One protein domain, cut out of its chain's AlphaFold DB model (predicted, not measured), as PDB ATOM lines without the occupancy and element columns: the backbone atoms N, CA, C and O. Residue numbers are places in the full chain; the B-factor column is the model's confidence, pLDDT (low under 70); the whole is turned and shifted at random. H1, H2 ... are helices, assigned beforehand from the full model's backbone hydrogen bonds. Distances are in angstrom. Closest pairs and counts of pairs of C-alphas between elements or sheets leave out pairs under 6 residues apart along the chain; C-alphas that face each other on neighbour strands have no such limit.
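Overview. This is residues 240 to 304 of the 310 residues of the protein "Ribosomal protein" of Acyrthosiphon pisum (UniProt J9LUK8). Two longer helices, H1 and H4, meet as a V near their last residues; after short H2, the loop of residues 266 to 285 runs out and folds back, with tiny H3 in it. Residues 275 to 281 stick out. The printed part has 65 residues with four named helices, H1 to H4 in order along the chain, which hold 45 of them, and no named strand; its class is all helix, and it is compact, with a radius of gyration of the C-alphas of 12.1 A and spans of 35 by 26 by 17 A.

Arrangement. H1, residues 240 to 255, touches H4, residues 286 to 303, at a steep tilt of 61 degrees, opposite ways; residues 249 to 253 of H1 and 299 to 300 of H4 alone touch, the closest C-alphas, of Arg 252 and Ile 299, 6.1 A apart. H2, residues 259 to 265, touches H4 at residues 287 to 291 alone; the closest C-alphas, of Asn 265 and Glu 288, are 4.8 A apart. H3, residues 272 to 275, is close to H1 but not clearly touching. O i to N i+4 pairs within hydrogen-bond range: H1 8 of 12, H4 10 of 14, H2 1 of 3, with 2 of 4 O i to N i+3.

Along the chain. H1, 23.5 A long, begins at C-alpha 240 (-22.197, -27.641, 36.429); H4, 25.4 A, ends at C-alpha 303 (-15.369, -13.328, 33.376), with a kink of 41 degrees near residue 295.

Size, cuts and confidence. The printed part has no cut and no long link. pLDDT is under 70 at residues 240 to 248, 271 to 281 and 303 to 304.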
ATOM      1  N   ASP A 240     -22.024 -28.159  37.792       53.16
ATOM      2  CA  ASP A 240     -22.197 -27.641  36.429       53.16
ATOM      3  C   ASP A 240     -21.426 -26.339  36.182       53.16
ATOM      4  O   ASP A 240     -20.860 -26.134  35.104       53.16
ATOM      5  N   MET A 241     -21.398 -25.435  37.168       49.03
ATOM      6  CA  MET A 241     -20.786 -24.113  37.007       49.03
ATOM      7  C   MET A 241     -19.478 -23.985  37.780       49.03
ATOM      8  O   MET A 241     -18.489 -23.493  37.240       49.03
ATOM      9  N   LEU A 242     -19.444 -24.400  39.043       42.31
ATOM     10  CA  LEU A 242     -18.309 -24.107  39.917       42.31
ATOM     11  C   LEU A 242     -17.187 -25.135  39.778       42.31
ATOM     12  O   LEU A 242     -16.027 -24.736  39.774       42.31
ATOM     13  N   GLU A 243     -17.487 -26.417  39.571       48.75
ATOM     14  CA  GLU A 243     -16.466 -27.440  39.323       48.75
ATOM     15  C   GLU A 243     -15.798 -27.258  37.942       48.75
ATOM     16  O   GLU A 243     -14.581 -27.413  37.826       48.75
ATOM     17  N   GLY A 244     -16.539 -26.807  36.918       42.31
ATOM     18  CA  GLY A 244     -16.039 -26.595  35.547       42.31
ATOM     19  C   GLY A 244     -15.278 -25.282  35.280       42.31
ATOM     20  O   GLY A 244     -14.571 -25.161  34.274       42.31
ATOM     21  N   VAL A 245     -15.361 -24.278  36.161       50.22
ATOM     22  CA  VAL A 245     -14.603 -23.013  36.016       50.22
ATOM     23  C   VAL A 245     -13.102 -23.208  36.292       50.22
ATOM     24  O   VAL A 245     -12.268 -22.473  35.749       50.22
ATOM     25  N   PHE A 246     -12.725 -24.232  37.062       52.03
ATOM     26  CA  PHE A 246     -11.329 -24.480  37.442       52.03
ATOM     27  C   PHE A 246     -10.445 -24.922  36.278       52.03
ATOM     28  O   PHE A 246      -9.324 -24.421  36.147       52.03
ATOM     29  N   ASP A 247     -10.957 -25.768  35.386       55.34
ATOM     30  CA  ASP A 247     -10.228 -26.169  34.180       55.34
ATOM     31  C   ASP A 247      -9.933 -24.964  33.285       55.34
ATOM     32  O   ASP A 247      -8.848 -24.849  32.706       55.34
ATOM     33  N   LYS A 248     -10.857 -23.998  33.234       63.78
ATOM     34  CA  LYS A 248     -10.698 -22.766  32.458       63.78
ATOM     35  C   LYS A 248      -9.646 -21.834  33.063       63.78
ATOM     36  O   LYS A 248      -8.865 -21.250  32.314       63.78
ATOM     37  N   ILE A 249      -9.572 -21.724  34.391       71.75
ATOM     38  CA  ILE A 249      -8.538 -20.930  35.079       71.75
ATOM     39  C   ILE A 249      -7.163 -21.587  34.928       71.75
ATOM     40  O   ILE A 249      -6.216 -20.906  34.535       71.75
ATOM     41  N   ASN A 250      -7.048 -22.898  35.158       78.50
ATOM     42  CA  ASN A 250      -5.792 -23.632  34.986       78.50
ATOM     43  C   ASN A 250      -5.289 -23.547  33.540       78.50
ATOM     44  O   ASN A 250      -4.129 -23.203  33.319       78.50
ATOM     45  N   SER A 251      -6.174 -23.721  32.554       74.19
ATOM     46  CA  SER A 251      -5.840 -23.534  31.135       74.19
ATOM     47  C   SER A 251      -5.327 -22.122  30.836       74.19
ATOM     48  O   SER A 251      -4.404 -21.941  30.046       74.19
ATOM     49  N   ARG A 252      -5.883 -21.091  31.482       77.19
ATOM     50  CA  ARG A 252      -5.429 -19.702  31.304       77.19
ATOM     51  C   ARG A 252      -4.110 -19.416  32.008       77.19
ATOM     52  O   ARG A 252      -3.283 -18.718  31.437       77.19
ATOM     53  N   ILE A 253      -3.869 -20.007  33.179       82.38
ATOM     54  CA  ILE A 253      -2.554 -20.000  33.836       82.38
ATOM     55  C   ILE A 253      -1.500 -20.688  32.949       82.38
ATOM     56  O   ILE A 253      -0.317 -20.352  33.007       82.38
ATOM     57  N   GLU A 254      -1.894 -21.652  32.110       79.44
ATOM     58  CA  GLU A 254      -0.995 -22.309  31.151       79.44
ATOM     59  C   GLU A 254      -0.676 -21.502  29.911       79.44
ATOM     60  O   GLU A 254       0.468 -21.514  29.451       79.44
ATOM     61  N   LEU A 255      -1.683 -20.835  29.365       78.00
ATOM     62  CA  LEU A 255      -1.594 -20.203  28.056       78.00
ATOM     63  C   LEU A 255      -1.189 -18.730  28.124       78.00
ATOM     64  O   LEU A 255      -0.817 -18.169  27.094       78.00
ATOM     65  N   LEU A 256      -1.261 -18.102  29.301       79.69
ATOM     66  CA  LEU A 256      -0.873 -16.709  29.467       79.69
ATOM     67  C   LEU A 256       0.631 -16.531  29.209       79.69
ATOM     68  O   LEU A 256       1.472 -17.227  29.781       79.69
ATOM     69  N   ASP A 257       0.972 -15.566  28.356       81.12
ATOM     70  CA  ASP A 257       2.360 -15.171  28.133       81.12
ATOM     71  C   ASP A 257       2.822 -14.229  29.251       81.12
ATOM     72  O   ASP A 257       2.561 -13.028  29.233       81.12
ATOM     73  N   TYR A 258       3.516 -14.790  30.242       77.56
ATOM     74  CA  TYR A 258       4.087 -14.050  31.373       77.56
ATOM     75  C   TYR A 258       5.321 -13.209  30.995       77.56
ATOM     76  O   TYR A 258       5.870 -12.493  31.834       77.56
ATOM     77  N   GLY A 259       5.799 -13.298  29.748       76.50
ATOM     78  CA  GLY A 259       6.988 -12.586  29.294       76.50
ATOM     79  C   GLY A 259       8.287 -13.055  29.965       76.50
ATOM     80  O   GLY A 259       8.317 -13.868  30.887       76.50
ATOM     81  N   SER A 260       9.422 -12.533  29.500       74.50
ATOM     82  CA  SER A 260      10.757 -13.001  29.913       74.50
ATOM     83  C   SER A 260      11.095 -12.775  31.393       74.50
ATOM     84  O   SER A 260      11.987 -13.445  31.917       74.50
ATOM     85  N   VAL A 261      10.397 -11.849  32.056       72.25
ATOM     86  CA  VAL A 261      10.627 -11.471  33.457       72.25
ATOM     87  C   VAL A 261       9.893 -12.412  34.415       72.25
ATOM     88  O   VAL A 261      10.507 -12.905  35.361       72.25
ATOM     89  N   ASP A 262       8.622 -12.718  34.143       73.94
ATOM     90  CA  ASP A 262       7.762 -13.464  35.070       73.94
ATOM     91  C   ASP A 262       7.562 -14.942  34.680       73.94
ATOM     92  O   ASP A 262       7.062 -15.719  35.493       73.94
ATOM     93  N   ILE A 263       8.054 -15.393  33.514       75.81
ATOM     94  CA  ILE A 263       7.970 -16.803  33.066       75.81
ATOM     95  C   ILE A 263       8.561 -17.816  34.060       75.81
ATOM     96  O   ILE A 263       8.129 -18.965  34.108       75.81
ATOM     97  N   ARG A 264       9.550 -17.403  34.864       77.88
ATOM     98  CA  ARG A 264      10.180 -18.257  35.890       77.88
ATOM     99  C   ARG A 264       9.382 -18.334  37.190       77.88
ATOM    100  O   ARG A 264       9.637 -19.227  37.985       77.88
ATOM    101  N   ASN A 265       8.444 -17.411  37.382       83.38
ATOM    102  CA  ASN A 265       7.558 -17.323  38.539       83.38
ATOM    103  C   ASN A 265       6.115 -17.655  38.129       83.38
ATOM    104  O   ASN A 265       5.169 -17.127  38.715       83.38
ATOM    105  N   ARG A 266       5.936 -18.458  37.069       80.00
ATOM    106  CA  ARG A 266       4.616 -18.842  36.566       80.00
ATOM    107  C   ARG A 266       3.813 -19.502  37.699       80.00
ATOM    108  O   ARG A 266       4.348 -20.411  38.333       80.00
ATOM    109  N   PRO A 267       2.555 -19.089  37.941       83.94
ATOM    110  CA  PRO A 267       1.728 -19.683  38.982       83.94
ATOM    111  C   PRO A 267       1.562 -21.191  38.784       83.94
ATOM    112  O   PRO A 267       1.426 -21.671  37.654       83.94
ATOM    113  N   THR A 268       1.553 -21.934  39.886       83.12
ATOM    114  CA  THR A 268       1.244 -23.363  39.868       83.12
ATOM    115  C   THR A 268      -0.223 -23.584  39.518       83.12
ATOM    116  O   THR A 268      -1.089 -22.754  39.811       83.12
ATOM    117  N   LEU A 269      -0.508 -24.718  38.879       79.25
ATOM    118  CA  LEU A 269      -1.884 -25.131  38.646       79.25
ATOM    119  C   LEU A 269      -2.587 -25.343  39.985       79.25
ATOM    120  O   LEU A 269      -2.041 -25.954  40.908       79.25
ATOM    121  N   ILE A 270      -3.810 -24.839  40.078       78.75
ATOM    122  CA  ILE A 270      -4.634 -24.977  41.266       78.75
ATOM    123  C   ILE A 270      -5.231 -26.379  41.222       78.75
ATOM    124  O   ILE A 270      -6.111 -26.667  40.412       78.75
ATOM    125  N   ALA A 271      -4.720 -27.269  42.071       69.00
ATOM    126  CA  ALA A 271      -5.297 -28.597  42.226       69.00
ATOM    127  C   ALA A 271      -6.684 -28.474  42.867       69.00
ATOM    128  O   ALA A 271      -6.838 -27.745  43.853       69.00
ATOM    129  N   SER A 272      -7.661 -29.217  42.348       60.75
ATOM    130  CA  SER A 272      -9.046 -29.252  42.843       60.75
ATOM    131  C   SER A 272      -9.131 -29.570  44.343       60.75
ATOM    132  O   SER A 272      -9.985 -29.049  45.053       60.75
ATOM    133  N   GLU A 273      -8.177 -30.350  44.850       61.25
ATOM    134  CA  GLU A 273      -7.986 -30.704  46.260       61.25
ATOM    135  C   GLU A 273      -7.687 -29.494  47.166       61.25
ATOM    136  O   GLU A 273      -8.068 -29.472  48.334       61.25
ATOM    137  N   THR A 274      -7.032 -28.457  46.629       62.41
ATOM    138  CA  THR A 274      -6.579 -27.270  47.386       62.41
ATOM    139  C   THR A 274      -7.746 -26.399  47.852       62.41
ATOM    140  O   THR A 274      -7.586 -25.597  48.768       62.41
ATOM    141  N   LEU A 275      -8.919 -26.546  47.230       55.78
ATOM    142  CA  LEU A 275     -10.096 -25.703  47.449       55.78
ATOM    143  C   LEU A 275     -11.183 -26.380  48.293       55.78
ATOM    144  O   LEU A 275     -12.072 -25.696  48.789       55.78
ATOM    145  N   LYS A 276     -11.096 -27.702  48.492       56.50
ATOM    146  CA  LYS A 276     -12.128 -28.511  49.163       56.50
ATOM    147  C   LYS A 276     -11.973 -28.595  50.697       56.50
ATOM    148  O   LYS A 276     -12.808 -29.205  51.349       56.50
ATOM    149  N   GLY A 277     -10.935 -27.990  51.293       49.47
ATOM    150  CA  GLY A 277     -10.660 -28.063  52.741       49.47
ATOM    151  C   GLY A 277     -10.863 -26.747  53.509       49.47
ATOM    152  O   GLY A 277     -10.548 -25.671  52.998       49.47
ATOM    153  N   LYS A 278     -11.314 -26.819  54.775       40.44
ATOM    154  CA  LYS A 278     -11.275 -25.690  55.731       40.44
ATOM    155  C   LYS A 278      -9.807 -25.328  56.005       40.44
ATOM    156  O   LYS A 278      -9.126 -26.004  56.766       40.44
ATOM    157  N   GLY A 279      -9.314 -24.278  55.344       53.62
ATOM    158  CA  GLY A 279      -7.898 -23.875  55.363       53.62
ATOM    159  C   GLY A 279      -7.210 -23.898  53.994       53.62
ATOM    160  O   GLY A 279      -5.983 -23.976  53.942       53.62
ATOM    161  N   SER A 280      -7.988 -23.830  52.911       57.06
ATOM    162  CA  SER A 280      -7.598 -23.779  51.496       57.06
ATOM    163  C   SER A 280      -6.593 -22.663  51.169       57.06
ATOM    164  O   SER A 280      -6.907 -21.611  50.615       57.06
ATOM    165  N   LYS A 281      -5.328 -22.894  51.522       62.56
ATOM    166  CA  LYS A 281      -4.200 -22.041  51.151       62.56
ATOM    167  C   LYS A 281      -3.691 -22.480  49.787       62.56
ATOM    168  O   LYS A 281      -3.236 -23.612  49.628       62.56
ATOM    169  N   LEU A 282      -3.721 -21.564  48.821       72.50
ATOM    170  CA  LEU A 282      -3.053 -21.748  47.535       72.50
ATOM    171  C   LEU A 282      -1.570 -22.063  47.782       72.50
ATOM    172  O   LEU A 282      -0.834 -21.248  48.344       72.50
ATOM    173  N   LYS A 283      -1.137 -23.264  47.387       72.75
ATOM    174  CA  LYS A 283       0.258 -23.705  47.506       72.75
ATOM    175  C   LYS A 283       1.093 -23.063  46.395       72.75
ATOM    176  O   LYS A 283       1.308 -23.658  45.343       72.75
ATOM    177  N   MET A 284       1.543 -21.839  46.645       80.19
ATOM    178  CA  MET A 284       2.433 -21.067  45.777       80.19
ATOM    179  C   MET A 284       3.555 -20.448  46.616       80.19
ATOM    180  O   MET A 284       3.341 -20.065  47.768       80.19
ATOM    181  N   SER A 285       4.750 -20.317  46.046       79.12
ATOM    182  CA  SER A 285       5.793 -19.456  46.607       79.12
ATOM    183  C   SER A 285       5.363 -17.984  46.569       79.12
ATOM    184  O   SER A 285       4.474 -17.595  45.812       79.12
ATOM    185  N   ALA A 286       6.017 -17.126  47.357       71.69
ATOM    186  CA  ALA A 286       5.712 -15.693  47.370       71.69
ATOM    187  C   ALA A 286       5.850 -15.041  45.978       71.69
ATOM    188  O   ALA A 286       5.056 -14.169  45.623       71.69
ATOM    189  N   SER A 287       6.817 -15.487  45.170       76.50
ATOM    190  CA  SER A 287       7.038 -14.993  43.806       76.50
ATOM    191  C   SER A 287       5.964 -15.469  42.822       76.50
ATOM    192  O   SER A 287       5.509 -14.678  41.999       76.50
ATOM    193  N   GLU A 288       5.516 -16.721  42.937       82.50
ATOM    194  CA  GLU A 288       4.411 -17.266  42.131       82.50
ATOM    195  C   GLU A 288       3.073 -16.624  42.506       82.50
ATOM    196  O   GLU A 288       2.308 -16.244  41.625       82.50
ATOM    197  N   MET A 289       2.821 -16.414  43.801       83.31
ATOM    198  CA  MET A 289       1.630 -15.717  44.292       83.31
ATOM    199  C   MET A 289       1.597 -14.263  43.810       83.31
ATOM    200  O   MET A 289       0.565 -13.779  43.351       83.31
ATOM    201  N   LEU A 290       2.732 -13.560  43.856       77.69
ATOM    202  CA  LEU A 290       2.834 -12.198  43.335       77.69
ATOM    203  C   LEU A 290       2.559 -12.151  41.826       77.69
ATOM    204  O   LEU A 290       1.848 -11.262  41.361       77.69
ATOM    205  N   CYS A 291       3.112 -13.098  41.068       78.44
ATOM    206  CA  CYS A 291       2.866 -13.230  39.634       78.44
ATOM    207  C   CYS A 291       1.390 -13.537  39.337       78.44
ATOM    208  O   CYS A 291       0.800 -12.933  38.441       78.44
ATOM    209  N   PHE A 292       0.771 -14.412  40.132       82.62
ATOM    210  CA  PHE A 292      -0.641 -14.761  40.030       82.62
ATOM    211  C   PHE A 292      -1.541 -13.548  40.268       82.62
ATOM    212  O   PHE A 292      -2.336 -13.208  39.400       82.62
ATOM    213  N   VAL A 293      -1.366 -12.838  41.386       81.81
ATOM    214  CA  VAL A 293      -2.189 -11.668  41.746       81.81
ATOM    215  C   VAL A 293      -2.033 -10.533  40.731       81.81
ATOM    216  O   VAL A 293      -3.027  -9.919  40.350       81.81
ATOM    217  N   LYS A 294      -0.814 -10.278  40.235       79.06
ATOM    218  CA  LYS A 294      -0.561  -9.262  39.195       79.06
ATOM    219  C   LYS A 294      -1.307  -9.545  37.893       79.06
ATOM    220  O   LYS A 294      -1.784  -8.617  37.249       79.06
ATOM    221  N   ASN A 295      -1.384 -10.816  37.508       79.94
ATOM    222  CA  ASN A 295      -1.986 -11.243  36.250       79.94
ATOM    223  C   ASN A 295      -3.442 -11.697  36.404       79.94
ATOM    224  O   ASN A 295      -4.097 -11.974  35.403       79.94
ATOM    225  N   LEU A 296      -3.975 -11.740  37.629       82.44
ATOM    226  CA  LEU A 296      -5.317 -12.239  37.916       82.44
ATOM    227  C   LEU A 296      -6.373 -11.492  37.099       82.44
ATOM    228  O   LEU A 296      -7.185 -12.124  36.434       82.44
ATOM    229  N   GLY A 297      -6.292 -10.160  37.045       78.25
ATOM    230  CA  GLY A 297      -7.205  -9.340  36.243       78.25
ATOM    231  C   GLY A 297      -7.180  -9.654  34.741       78.25
ATOM    232  O   GLY A 297      -8.187  -9.476  34.074       78.25
ATOM    233  N   LEU A 298      -6.073 -10.176  34.207       79.69
ATOM    234  CA  LEU A 298      -5.982 -10.630  32.813       79.69
ATOM    235  C   LEU A 298      -6.480 -12.074  32.641       79.69
ATOM    236  O   LEU A 298      -6.981 -12.429  31.580       79.69
ATOM    237  N   ILE A 299      -6.356 -12.901  33.683       80.50
ATOM    238  CA  ILE A 299      -6.792 -14.304  33.696       80.50
ATOM    239  C   ILE A 299      -8.319 -14.412  33.806       80.50
ATOM    240  O   ILE A 299      -8.909 -15.288  33.172       80.50
ATOM    241  N   ILE A 300      -8.962 -13.547  34.597       79.56
ATOM    242  CA  ILE A 300     -10.414 -13.591  34.853       79.56
ATOM    243  C   ILE A 300     -11.171 -12.348  34.369       79.56
ATOM    244  O   ILE A 300     -12.379 -12.281  34.558       79.56
ATOM    245  N   GLY A 301     -10.505 -11.362  33.762       75.12
ATOM    246  CA  GLY A 301     -11.111 -10.059  33.451       75.12
ATOM    247  C   GLY A 301     -12.317 -10.110  32.514       75.12
ATOM    248  O   GLY A 301     -13.252  -9.341  32.684       75.12
ATOM    249  N   ASP A 302     -12.341 -11.045  31.567       71.50
ATOM    250  CA  ASP A 302     -13.484 -11.304  30.681       71.50
ATOM    251  C   ASP A 302     -14.623 -12.087  31.359       71.50
ATOM    252  O   ASP A 302     -15.722 -12.165  30.817       71.50
ATOM    253  N   LEU A 303     -14.365 -12.673  32.534       67.38
ATOM    254  CA  LEU A 303     -15.369 -13.328  33.376       67.38
ATOM    255  C   LEU A 303     -16.023 -12.344  34.358       67.38
ATOM    256  O   LEU A 303     -17.030 -12.682  34.976       67.38
ATOM    257  N   VAL A 304     -15.471 -11.134  34.509       68.50
ATOM    258  CA  VAL A 304     -16.070 -10.071  35.320       68.50
ATOM    259  C   VAL A 304     -17.120  -9.356  34.472       68.50
ATOM    260  O   VAL A 304     -16.800  -8.670  33.502       68.50
TER     261      VAL A 304